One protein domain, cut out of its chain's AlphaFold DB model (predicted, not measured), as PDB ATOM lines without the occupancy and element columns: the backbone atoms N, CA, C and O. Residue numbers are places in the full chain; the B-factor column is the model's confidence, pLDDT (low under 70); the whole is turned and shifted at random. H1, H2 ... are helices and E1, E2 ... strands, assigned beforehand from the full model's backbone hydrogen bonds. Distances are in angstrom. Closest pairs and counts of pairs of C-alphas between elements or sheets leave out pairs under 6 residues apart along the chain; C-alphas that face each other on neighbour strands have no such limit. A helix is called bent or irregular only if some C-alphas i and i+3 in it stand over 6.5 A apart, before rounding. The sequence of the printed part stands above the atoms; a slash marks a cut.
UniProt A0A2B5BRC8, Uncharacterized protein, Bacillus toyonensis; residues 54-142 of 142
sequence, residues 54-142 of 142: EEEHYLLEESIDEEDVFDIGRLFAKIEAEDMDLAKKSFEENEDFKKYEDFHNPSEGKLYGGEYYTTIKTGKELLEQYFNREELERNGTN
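What this domain is: This is residues 54 to 142 of the 142 residues of an uncharacterized protein of Bacillus toyonensis (UniProt A0A2B5BRC8). A strongly twisted, bent sheet of three strands has a helix on each face: the long H2 runs along one face over the edge strand E2, and H1 lies over the opposite face, towards the end where E1 begins and E2 ends. A long link, residues 94 to 115, leads from H1 back to E3; its residues 104 to 110 stick out, and so does the far end of H2 with the tail, residues 137 to 142. The printed part has 89 residues with two named helices and three named strands, in the order E1, E2, H1, E3, H2; the sheet's order is E2, E1, E3, antiparallel throughout, and the class is mixed, helices and strands. The whole is only just compact, close to loose, with a radius of gyration of the C-alphas of 14.5 A, and flat, spanning 47 by 34 by 17 A.

How they stand to each other: In the sheet, E1, residues 57 to 64, is the inner strand between the edge strands E2, residues 70 to 79, and E3, residues 116 to 122. E1 and E2 form a hairpin; N 71 and O 63 are 2.7 A apart and N 61 and O 74 are 2.8 A apart, within hydrogen-bond range. E1 and E3 are antiparallel at 142 degrees, with N 58 and O 121 at 2.8 A. E1 bends by 59 degrees at residue 61, and E2 by 77 degrees at residue 76. H2, residues 123 to 139, is on the sheet at a height of 8.5 A, over E2 and along it at 12 degrees on the local plane; it is only just not over E3, on which 2 of its C-alphas fall. The closest C-alphas of E2 and H2 are those of Phe 70 and Gln 129, 7.3 A apart. H1, residues 81 to 93, is on the opposite face at a height of 9.1 A, over E1 and along it at 16 degrees on the local plane; it is only just not over E2 and E3, on each of which 2 of its C-alphas fall. The closest C-alphas of E1 and H1 are those of His 57 and Ala 81, 7.7 A apart. H1 and H2 are apart. E2, H1 and E3 make a split strand-helix-strand unit, two strands running the same way with E1 between them, and its crossover is right-handed. In H2 every O i to N i+4 pair is within hydrogen-bond range; in H1 7 of 9 are.

Where its parts are: E1 begins at C-alpha 57, (181.640, 173.071, 224.301), and measures 20.4 A; E2 measures 20.8 A and E3 18.3 A. H1 measures 19.1 A and is irregular: C-alphas 82 and 85 are 7.3 A apart. H2 measures 24.3 A and ends at C-alpha 139, (181.231, 182.354, 196.123).

The domain as a whole: The C-alphas of Glu 82 and Asn 142, the two farthest apart, are 47.0 A from each other. The printed part has no cut and ends at the chain's last residue, 142. The link from H1 to E3 is long; the others are tight. The mean pLDDT of the printed part is 74.1, with residues 65 to 68, 75 to 76, 100 to 115 and 138 to 142 under 70.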
ATOM      1  N   GLU A  54     177.573 180.057 221.805       89.56
ATOM      2  CA  GLU A  54     178.965 180.409 221.478       89.56
ATOM      3  C   GLU A  54     179.995 179.963 222.526       89.56
ATOM      4  O   GLU A  54     181.074 179.490 222.165       89.56
ATOM      5  N   GLU A  55     179.658 180.102 223.808       89.06
ATOM      6  CA  GLU A  55     180.565 179.861 224.941       89.06
ATOM      7  C   GLU A  55     180.639 178.385 225.363       89.06
ATOM      8  O   GLU A  55     181.472 177.997 226.185       89.06
ATOM      9  N   GLU A  56     179.772 177.546 224.804       89.88
ATOM     10  CA  GLU A  56     179.602 176.160 225.216       89.88
ATOM     11  C   GLU A  56     180.477 175.221 224.395       89.88
ATOM     12  O   GLU A  56     180.844 175.518 223.259       89.88
ATOM     13  N   HIS A  57     180.810 174.068 224.968       89.50
ATOM     14  CA  HIS A  57     181.640 173.071 224.301       89.50
ATOM     15  C   HIS A  57     180.787 171.910 223.815       89.50
ATOM     16  O   HIS A  57     179.823 171.494 224.459       89.50
ATOM     17  N   TYR A  58     181.162 171.360 222.670       87.56
ATOM     18  CA  TYR A  58     180.412 170.311 222.015       87.56
ATOM     19  C   TYR A  58     181.333 169.209 221.530       87.56
ATOM     20  O   TYR A  58     182.347 169.479 220.892       87.56
ATOM     21  N   LEU A  59     180.934 167.964 221.782       85.44
ATOM     22  CA  LEU A  59     181.504 166.797 221.122       85.44
ATOM     23  C   LEU A  59     180.740 166.569 219.819       85.44
ATOM     24  O   LEU A  59     179.510 166.418 219.843       85.44
ATOM     25  N   LEU A  60     181.444 166.512 218.695       84.69
ATOM     26  CA  LEU A  60     180.846 166.278 217.388       84.69
ATOM     27  C   LEU A  60     181.686 165.364 216.503       84.69
ATOM     28  O   LEU A  60     182.875 165.190 216.714       84.69
ATOM     29  N   GLU A  61     181.033 164.771 215.515       82.00
ATOM     30  CA  GLU A  61     181.656 164.177 214.339       82.00
ATOM     31  C   GLU A  61     181.752 165.246 213.251       82.00
ATOM     32  O   GLU A  61     180.771 165.939 212.991       82.00
ATOM     33  N   GLU A  62     182.886 165.340 212.577       80.69
ATOM     34  CA  GLU A  62     183.117 166.201 211.418       80.69
ATOM     35  C   GLU A  62     183.727 165.374 210.296       80.69
ATOM     36  O   GLU A  62     184.364 164.361 210.561       80.69
ATOM     37  N   SER A  63     183.528 165.785 209.049       75.75
ATOM     38  CA  SER A  63     184.240 165.213 207.904       75.75
ATOM     39  C   SER A  63     184.994 166.290 207.152       75.75
ATOM     40  O   SER A  63     184.610 167.453 207.197       75.75
ATOM     41  N   ILE A  64     186.062 165.922 206.456       74.88
ATOM     42  CA  ILE A  64     186.762 166.830 205.541       74.88
ATOM     43  C   ILE A  64     186.323 166.480 204.128       74.88
ATOM     44  O   ILE A  64     186.269 165.300 203.790       74.88
ATOM     45  N   ASP A  65     185.931 167.467 203.330       69.25
ATOM     46  CA  ASP A  65     185.655 167.247 201.910       69.25
ATOM     47  C   ASP A  65     186.934 167.328 201.055       69.25
ATOM     48  O   ASP A  65     188.038 167.515 201.559       69.25
ATOM     49  N   GLU A  66     186.803 167.116 199.745       64.69
ATOM     50  CA  GLU A  66     187.939 167.112 198.808       64.69
ATOM     51  C   GLU A  66     188.658 168.472 198.702       64.69
ATOM     52  O   GLU A  66     189.744 168.542 198.130       64.69
ATOM     53  N   GLU A  67     188.071 169.538 199.253       66.19
ATOM     54  CA  GLU A  67     188.609 170.901 199.265       66.19
ATOM     55  C   GLU A  67     189.200 171.283 200.635       66.19
ATOM     56  O   GLU A  67     189.406 172.465 200.918       66.19
ATOM     57  N   ASP A  68     189.466 170.293 201.496       66.38
ATOM     58  CA  ASP A  68     189.926 170.468 202.879       66.38
ATOM     59  C   ASP A  68     188.956 171.291 203.754       66.38
ATOM     60  O   ASP A  68     189.335 171.861 204.785       66.38
ATOM     61  N   VAL A  69     187.672 171.352 203.378       71.19
ATOM     62  CA  VAL A  69     186.659 172.074 204.147       71.19
ATOM     63  C   VAL A  69     185.998 171.138 205.151       71.19
ATOM     64  O   VAL A  69     185.493 170.065 204.822       71.19
ATOM     65  N   PHE A  70     185.971 171.587 206.404       71.19
ATOM     66  CA  PHE A  70     185.366 170.868 207.514       71.19
ATOM     67  C   PHE A  70     183.832 170.936 207.415       71.19
ATOM     68  O   PHE A  70     183.205 171.980 207.629       71.19
ATOM     69  N   ASP A  71     183.205 169.803 207.129       71.88
ATOM     70  CA  ASP A  71     181.762 169.604 207.154       71.88
ATOM     71  C   ASP A  71     181.343 169.192 208.573       71.88
ATOM     72  O   ASP A  71     181.812 168.191 209.120       71.88
ATOM     73  N   ILE A  72     180.462 169.986 209.192       73.88
ATOM     74  CA  ILE A  72     179.901 169.662 210.505       73.88
ATOM     75  C   ILE A  72     179.041 168.419 210.307       73.88
ATOM     76  O   ILE A  72     178.038 168.464 209.597       73.88
ATOM     77  N   GLY A  73     179.441 167.316 210.926       71.56
ATOM     78  CA  GLY A  73     178.684 166.079 210.981       71.56
ATOM     79  C   GLY A  73     177.777 166.061 212.210       71.56
ATOM     80  O   GLY A  73     176.988 166.973 212.465       71.56
ATOM     81  N   ARG A  74     177.833 164.983 212.987       73.19
ATOM     82  CA  ARG A  74     176.891 164.763 214.083       73.19
ATOM     83  C   ARG A  74     177.329 165.448 215.368       73.19
ATOM     84  O   ARG A  74     178.294 165.031 215.987       73.19
ATOM     85  N   LEU A  75     176.519 166.370 215.875       69.44
ATOM     86  CA  LEU A  75     176.648 166.844 217.254       69.44
ATOM     87  C   LEU A  75     176.198 165.743 218.237       69.44
ATOM     88  O   LEU A  75     175.017 165.378 218.270       69.44
ATOM     89  N   PHE A  76     177.113 165.194 219.036       65.56
ATOM     90  CA  PHE A  76     176.806 164.155 220.025       65.56
ATOM     91  C   PHE A  76     176.196 164.752 221.293       65.56
ATOM     92  O   PHE A  76     175.131 164.321 221.762       65.56
ATOM     93  N   ALA A  77     176.852 165.766 221.855       73.81
ATOM     94  CA  ALA A  77     176.429 166.372 223.106       73.81
ATOM     95  C   ALA A  77     177.045 167.753 223.329       73.81
ATOM     96  O   ALA A  77     178.183 167.995 222.941       73.81
ATOM     97  N   LYS A  78     176.270 168.615 223.998       85.38
ATOM     98  CA  LYS A  78     176.782 169.747 224.771       85.38
ATOM     99  C   LYS A  78     177.520 169.179 225.988       85.38
ATOM    100  O   LYS A  78     177.010 168.240 226.601       85.38
ATOM    101  N   ILE A  79     178.703 169.702 226.272       84.06
ATOM    102  CA  ILE A  79     179.562 169.326 227.395       84.06
ATOM    103  C   ILE A  79     179.449 170.446 228.423       84.06
ATOM    104  O   ILE A  79     179.678 171.605 228.085       84.06
ATOM    105  N   GLU A  80     179.087 170.112 229.659       84.31
ATOM    106  CA  GLU A  80     179.041 171.104 230.731       84.31
ATOM    107  C   GLU A  80     180.460 171.491 231.166       84.31
ATOM    108  O   GLU A  80     181.387 170.681 231.116       84.31
ATOM    109  N   ALA A  81     180.644 172.739 231.606       81.38
ATOM    110  CA  ALA A  81     181.965 173.260 231.961       81.38
ATOM    111  C   ALA A  81     182.662 172.439 233.063       81.38
ATOM    112  O   ALA A  81     183.880 172.268 233.025       81.38
ATOM    113  N   GLU A  82     181.898 171.903 234.020       83.62
ATOM    114  CA  GLU A  82     182.415 171.044 235.095       83.62
ATOM    115  C   GLU A  82     182.869 169.660 234.610       83.62
ATOM    116  O   GLU A  82     183.789 169.076 235.182       83.62
ATOM    117  N   ASP A  83     182.298 169.181 233.506       86.31
ATOM    118  CA  ASP A  83     182.650 167.907 232.878       86.31
ATOM    119  C   ASP A  83     183.769 168.051 231.843       86.31
ATOM    120  O   ASP A  83     184.215 167.056 231.271       86.31
ATOM    121  N   MET A  84     184.251 169.268 231.577       85.56
ATOM    122  CA  MET A  84     185.141 169.521 230.447       85.56
ATOM    123  C   MET A  84     186.491 168.804 230.577       85.56
ATOM    124  O   MET A  84     186.979 168.224 229.608       85.56
ATOM    125  N   ASP A  85     187.087 168.780 231.769       87.25
ATOM    126  CA  ASP A  85     188.350 168.066 231.996       87.25
ATOM    127  C   ASP A  85     188.170 166.547 231.863       87.25
ATOM    128  O   ASP A  85     189.010 165.859 231.278       87.25
ATOM    129  N   LEU A  86     187.040 166.021 232.344       86.38
ATOM    130  CA  LEU A  86     186.694 164.608 232.205       86.38
ATOM    131  C   LEU A  86     186.423 164.241 230.742       86.38
ATOM    132  O   LEU A  86     186.858 163.184 230.284       86.38
ATOM    133  N   ALA A  87     185.723 165.102 230.007       83.50
ATOM    134  CA  ALA A  87     185.409 164.913 228.602       83.50
ATOM    135  C   ALA A  87     186.671 164.976 227.736       83.50
ATOM    136  O   ALA A  87     186.836 164.113 226.880       83.50
ATOM    137  N   LYS A  88     187.590 165.916 228.000       85.06
ATOM    138  CA  LYS A  88     188.909 165.971 227.344       85.06
ATOM    139  C   LYS A  88     189.704 164.705 227.602       85.06
ATOM    140  O   LYS A  88     190.112 164.047 226.655       85.06
ATOM    141  N   LYS A  89     189.830 164.307 228.868       85.81
ATOM    142  CA  LYS A  89     190.536 163.080 229.238       85.81
ATOM    143  C   LYS A  89     189.925 161.844 228.573       85.81
ATOM    144  O   LYS A  89     190.638 161.031 228.001       85.81
ATOM    145  N   SER A  90     188.600 161.716 228.609       83.25
ATOM    146  CA  SER A  90     187.892 160.599 227.974       83.25
ATOM    147  C   SER A  90     188.068 160.618 226.460       83.25
ATOM    148  O   SER A  90     188.234 159.570 225.854       83.25
ATOM    149  N   PHE A  91     188.043 161.796 225.840       83.44
ATOM    150  CA  PHE A  91     188.298 161.953 224.416       83.44
ATOM    151  C   PHE A  91     189.732 161.550 224.061       83.44
ATOM    152  O   PHE A  91     189.919 160.784 223.125       83.44
ATOM    153  N   GLU A  92     190.732 161.969 224.832       81.38
ATOM    154  CA  GLU A  92     192.142 161.610 224.640       81.38
ATOM    155  C   GLU A  92     192.414 160.113 224.851       81.38
ATOM    156  O   GLU A  92     193.146 159.515 224.070       81.38
ATOM    157  N   GLU A  93     191.790 159.474 225.841       84.19
ATOM    158  CA  GLU A  93     192.059 158.073 226.202       84.19
ATOM    159  C   GLU A  93     191.197 157.052 225.434       84.19
ATOM    160  O   GLU A  93     191.492 155.859 225.457       84.19
ATOM    161  N   ASN A  94     190.131 157.480 224.749       81.38
ATOM    162  CA  ASN A  94     189.226 156.562 224.058       81.38
ATOM    163  C   ASN A  94     189.781 156.135 222.688       81.38
ATOM    164  O   ASN A  94     189.877 156.952 221.771       81.38
ATOM    165  N   GLU A  95     190.128 154.853 222.553       78.81
ATOM    166  CA  GLU A  95     190.645 154.243 221.316       78.81
ATOM    167  C   GLU A  95     189.554 153.973 220.261       78.81
ATOM    168  O   GLU A  95     189.866 153.799 219.084       78.81
ATOM    169  N   ASP A  96     188.272 153.966 220.647       78.88
ATOM    170  CA  ASP A  96     187.154 153.766 219.717       78.88
ATOM    171  C   ASP A  96     186.837 155.036 218.907       78.88
ATOM    172  O   ASP A  96     186.175 154.974 217.865       78.88
ATOM    173  N   PHE A  97     187.285 156.207 219.374       77.88
ATOM    174  CA  PHE A  97     187.106 157.460 218.649       77.88
ATOM    175  C   PHE A  97     188.107 157.568 217.505       77.88
ATOM    176  O   PHE A  97     189.318 157.557 217.702       77.88
ATOM    177  N   LYS A  98     187.593 157.771 216.291       74.06
ATOM    178  CA  LYS A  98     188.408 158.204 215.155       74.06
ATOM    179  C   LYS A  98     188.747 159.679 215.349       74.06
ATOM    180  O   LYS A  98     187.960 160.532 214.955       74.06
ATOM    181  N   LYS A  99     189.845 159.995 216.030       71.38
ATOM    182  CA  LYS A  99     190.240 161.386 216.307       71.38
ATOM    183  C   LYS A  99     191.008 161.947 215.133       71.38
ATOM    184  O   LYS A  99     191.838 161.259 214.556       71.38
ATOM    185  N   TYR A 100     190.766 163.211 214.820       63.38
ATOM    186  CA  TYR A 100     191.474 163.901 213.745       63.38
ATOM    187  C   TYR A 100     193.002 163.875 213.924       63.38
ATOM    188  O   TYR A 100     193.747 163.580 212.990       63.38
ATOM    189  N   GLU A 101     193.467 164.148 215.147       57.59
ATOM    190  CA  GLU A 101     194.891 164.314 215.461       57.59
ATOM    191  C   GLU A 101     195.697 163.011 215.333       57.59
ATOM    192  O   GLU A 101     196.875 163.059 214.981       57.59
ATOM    193  N   ASP A 102     195.056 161.850 215.500       57.53
ATOM    194  CA  ASP A 102     195.705 160.535 215.390       57.53
ATOM    195  C   ASP A 102     196.081 160.169 213.936       57.53
ATOM    196  O   ASP A 102     196.914 159.288 213.710       57.53
ATOM    197  N   PHE A 103     195.523 160.865 212.937       51.38
ATOM    198  CA  PHE A 103     195.771 160.617 211.509       51.38
ATOM    199  C   PHE A 103     196.577 161.724 210.817       51.38
ATOM    200  O   PHE A 103     196.901 161.607 209.628       51.38
ATOM    201  N   HIS A 104     196.965 162.781 211.539       46.56
ATOM    202  CA  HIS A 104     197.697 163.901 210.954       46.56
ATOM    203  C   HIS A 104     199.204 163.625 210.867       46.56
ATOM    204  O   HIS A 104     200.033 164.264 211.510       46.56
ATOM    205  N   ASN A 105     199.576 162.689 209.993       47.28
ATOM    206  CA  ASN A 105     200.928 162.603 209.455       47.28
ATOM    207  C   ASN A 105     200.833 162.601 207.916       47.28
ATOM    208  O   ASN A 105     200.533 161.564 207.322       47.28
ATOM    209  N   PRO A 106     201.048 163.747 207.238       46.12
ATOM    210  CA  PRO A 106     200.814 163.911 205.795       46.12
ATOM    211  C   PRO A 106     201.782 163.117 204.893       46.12
ATOM    212  O   PRO A 106     201.859 163.350 203.690       46.12
ATOM    213  N   SER A 107     202.518 162.151 205.441       44.62
ATOM    214  CA  SER A 107     203.505 161.342 204.729       44.62
ATOM    215  C   SER A 107     202.919 160.357 203.706       44.62
ATOM    216  O   SER A 107     203.684 159.844 202.896       44.62
ATOM    217  N   GLU A 108     201.606 160.084 203.709       48.47
ATOM    218  CA  GLU A 108     201.010 159.041 202.845       48.47
ATOM    219  C   GLU A 108     200.127 159.537 201.688       48.47
ATOM    220  O   GLU A 108     199.674 158.713 200.896       48.47
ATOM    221  N   GLY A 109     199.876 160.844 201.535       47.69
ATOM    222  CA  GLY A 109     199.101 161.355 200.391       47.69
ATOM    223  C   GLY A 109     197.674 160.794 200.265       47.69
ATOM    224  O   GLY A 109     197.117 160.781 199.168       47.69
ATOM    225  N   LYS A 110     197.080 160.303 201.361       46.72
ATOM    226  CA  LYS A 110     195.666 159.912 201.400       46.72
ATOM    227  C   LYS A 110     194.803 161.167 201.492       46.72
ATOM    228  O   LYS A 110     194.972 161.970 202.402       46.72
ATOM    229  N   LEU A 111     193.893 161.315 200.535       51.06
ATOM    230  CA  LEU A 111     192.820 162.303 200.577       51.06
ATOM    231  C   LEU A 111     191.752 161.774 201.542       51.06
ATOM    232  O   LEU A 111     191.139 160.745 201.264       51.06
ATOM    233  N   TYR A 112     191.551 162.450 202.673       54.91
ATOM    234  CA  TYR A 112     190.582 162.073 203.718       54.91
ATOM    235  C   TYR A 112     189.142 162.527 203.406       54.91
ATOM    236  O   TYR A 112     188.302 162.634 204.300       54.91
ATOM    237  N   GLY A 113     188.853 162.781 202.127       57.25
ATOM    238  CA  GLY A 113     187.550 163.220 201.643       57.25
ATOM    239  C   GLY A 113     186.430 162.270 202.078       57.25
ATOM    240  O   GLY A 113     186.389 161.113 201.661       57.25
ATOM    241  N   GLY A 114     185.506 162.759 202.903       60.31
ATOM    242  CA  GLY A 114     184.307 162.039 203.336       60.31
ATOM    243  C   GLY A 114     184.476 161.113 204.548       60.31
ATOM    244  O   GLY A 114     183.516 160.424 204.904       60.31
ATOM    245  N   GLU A 115     185.641 161.080 205.203       69.38
ATOM    246  CA  GLU A 115     185.805 160.352 206.467       69.38
ATOM    247  C   GLU A 115     185.343 161.192 207.663       69.38
ATOM    248  O   GLU A 115     185.678 162.369 207.764       69.38
ATOM    249  N   TYR A 116     184.587 160.578 208.579       72.81
ATOM    250  CA  TYR A 116     184.132 161.227 209.810       72.81
ATOM    251  C   TYR A 116     185.099 160.972 210.969       72.81
ATOM    252  O   TYR A 116     185.450 159.821 211.248       72.81
ATOM    253  N   TYR A 117     185.457 162.037 211.677       77.88
ATOM    254  CA  TYR A 117     186.284 162.027 212.876       77.88
ATOM    255  C   TYR A 117     185.597 162.784 214.012       77.88
ATOM    256  O   TYR A 117     184.800 163.689 213.787       77.88
ATOM    257  N   THR A 118     185.878 162.392 215.251       82.56
ATOM    258  CA  THR A 118     185.315 163.035 216.442       82.56
ATOM    259  C   THR A 118     186.211 164.192 216.884       82.56
ATOM    260  O   THR A 118     187.431 164.030 216.929       82.56
ATOM    261  N   THR A 119     185.620 165.336 217.230       85.25
ATOM    262  CA  THR A 119     186.292 166.534 217.757       85.25
ATOM    263  C   THR A 119     185.509 167.142 218.917       85.25
ATOM    264  O   THR A 119     184.314 166.884 219.093       85.25
ATOM    265  N   ILE A 120     186.193 167.963 219.715       86.75
ATOM    266  CA  ILE A 120     185.567 168.886 220.662       86.75
ATOM    267  C   ILE A 120     185.757 170.300 220.117       86.75
ATOM    268  O   ILE A 120     186.891 170.699 219.862       86.75
ATOM    269  N   LYS A 121     184.665 171.055 219.967       87.62
ATOM    270  CA  LYS A 121     184.687 172.463 219.549       87.62
ATOM    271  C   LYS A 121     183.814 173.322 220.442       87.62
ATOM    272  O   LYS A 121     182.800 172.866 220.970       87.62
ATOM    273  N   THR A 122     184.194 174.581 220.573       90.31
ATOM    274  CA  THR A 122     183.321 175.625 221.104       90.31
ATOM    275  C   THR A 122     182.180 175.903 220.126       90.31
ATOM    276  O   THR A 122     182.323 175.739 218.912       90.31
ATOM    277  N   GLY A 123     181.035 176.365 220.627       87.62
ATOM    278  CA  GLY A 123     179.934 176.780 219.764       87.62
ATOM    279  C   GLY A 123     180.340 177.918 218.833       87.62
ATOM    280  O   GLY A 123     179.906 177.943 217.685       87.62
ATOM    281  N   LYS A 124     181.241 178.800 219.277       89.06
ATOM    282  CA  LYS A 124     181.837 179.835 218.432       89.06
ATOM    283  C   LYS A 124     182.546 179.244 217.209       89.06
ATOM    284  O   LYS A 124     182.241 179.651 216.092       89.06
ATOM    285  N   GLU A 125     183.429 178.263 217.396       88.06
ATOM    286  CA  GLU A 125     184.125 177.593 216.284       88.06
ATOM    287  C   GLU A 125     183.139 176.908 215.327       88.06
ATOM    288  O   GLU A 125     183.305 176.978 214.109       88.06
ATOM    289  N   LEU A 126     182.075 176.293 215.860       86.06
ATOM    290  CA  LEU A 126     181.028 175.670 215.043       86.06
ATOM    291  C   LEU A 126     180.259 176.688 214.198       86.06
ATOM    292  O   LEU A 126     179.976 176.436 213.025       86.06
ATOM    293  N   LEU A 127     179.908 177.834 214.783       86.62
ATOM    294  CA  LEU A 127     179.208 178.906 214.081       86.62
ATOM    295  C   LEU A 127     180.106 179.543 213.017       86.62
ATOM    296  O   LEU A 127     179.664 179.710 211.883       86.62
ATOM    297  N   GLU A 128     181.368 179.835 213.338       86.25
ATOM    298  CA  GLU A 128     182.348 180.358 212.378       86.25
ATOM    299  C   GLU A 128     182.529 179.404 211.193       86.25
ATOM    300  O   GLU A 128     182.434 179.818 210.037       86.25
ATOM    301  N   GLN A 129     182.704 178.109 211.454       81.81
ATOM    302  CA  GLN A 129     182.805 177.092 210.410       81.81
ATOM    303  C   GLN A 129     181.541 177.007 209.547       81.81
ATOM    304  O   GLN A 129     181.630 176.889 208.324       81.81
ATOM    305  N   TYR A 130     180.360 177.083 210.164       81.69
ATOM    306  CA  TYR A 130     179.092 177.113 209.442       81.69
ATOM    307  C   TYR A 130     178.996 178.325 208.503       81.69
ATOM    308  O   TYR A 130     178.704 178.154 207.317       81.69
ATOM    309  N   PHE A 131     179.267 179.535 209.001       82.81
ATOM    310  CA  PHE A 131     179.157 180.756 208.201       82.81
ATOM    311  C   PHE A 131     180.222 180.829 207.103       82.81
ATOM    312  O   PHE A 131     179.894 181.183 205.973       82.81
ATOM    313  N   ASN A 132     181.454 180.393 207.383       81.12
ATOM    314  CA  ASN A 132     182.502 180.293 206.367       81.12
ATOM    315  C   ASN A 132     182.083 179.357 205.223       81.12
ATOM    316  O   ASN A 132     182.301 179.669 204.053       81.12
ATOM    317  N   ARG A 133     181.423 178.229 205.530       76.75
ATOM    318  CA  ARG A 133     180.894 177.332 204.495       76.75
ATOM    319  C   ARG A 133     179.788 177.987 203.674       76.75
ATOM    320  O   ARG A 133     179.793 177.838 202.456       76.75
ATOM    321  N   GLU A 134     178.865 178.720 204.298       75.81
ATOM    322  CA  GLU A 134     177.852 179.468 203.541       75.81
ATOM    323  C   GLU A 134     178.481 180.487 202.586       75.81
ATOM    324  O   GLU A 134     178.005 180.650 201.461       75.81
ATOM    325  N   GLU A 135     179.534 181.182 203.016       75.44
ATOM    326  CA  GLU A 135     180.249 182.134 202.168       75.44
ATOM    327  C   GLU A 135     180.942 181.442 200.992       75.44
ATOM    328  O   GLU A 135     180.831 181.911 199.857       75.44
ATOM    329  N   LEU A 136     181.596 180.303 201.229       73.50
ATOM    330  CA  LEU A 136     182.211 179.497 200.172       73.50
ATOM    331  C   LEU A 136     181.171 178.989 199.165       73.50
ATOM    332  O   LEU A 136     181.358 179.163 197.961       73.50
ATOM    333  N   GLU A 137     180.045 178.444 199.636       72.19
ATOM    334  CA  GLU A 137     178.950 177.988 198.771       72.19
ATOM    335  C   GLU A 137     178.371 179.132 197.928       72.19
ATOM    336  O   GLU A 137     178.050 178.926 196.762       72.19
ATOM    337  N   ARG A 138     178.270 180.351 198.479       69.81
ATOM    338  CA  ARG A 138     177.832 181.538 197.723       69.81
ATOM    339  C   ARG A 138     178.857 181.961 196.669       69.81
ATOM    340  O   ARG A 138     178.465 182.330 195.560       69.81
ATOM    341  N   ASN A 139     180.146 181.905 196.997       67.31
ATOM    342  CA  ASN A 139     181.231 182.354 196.123       67.31
ATOM    343  C   ASN A 139     181.576 181.351 195.004       67.31
ATOM    344  O   ASN A 139     182.056 181.772 193.952       67.31
ATOM    345  N   GLY A 140     181.313 180.055 195.202       56.31
ATOM    346  CA  GLY A 140     181.545 178.989 194.215       56.31
ATOM    347  C   GLY A 140     180.494 178.887 193.100       56.31
ATOM    348  O   GLY A 140     180.691 178.148 192.142       56.31
ATOM    349  N   THR A 141     179.385 179.629 193.185       49.00
ATOM    350  CA  THR A 141     178.285 179.616 192.195       49.00
ATOM    351  C   THR A 141     178.482 180.520 190.961       49.00
ATOM    352  O   THR A 141     177.492 180.885 190.324       49.00
ATOM    353  N   ASN A 142     179.720 180.882 190.599       39.59
ATOM    354  CA  ASN A 142     180.025 181.661 189.381       39.59
ATOM    355  C   ASN A 142     180.368 180.786 188.171       39.59
ATOM    356  O   ASN A 142     181.268 179.927 188.299       39.59
TER     357      ASN A 142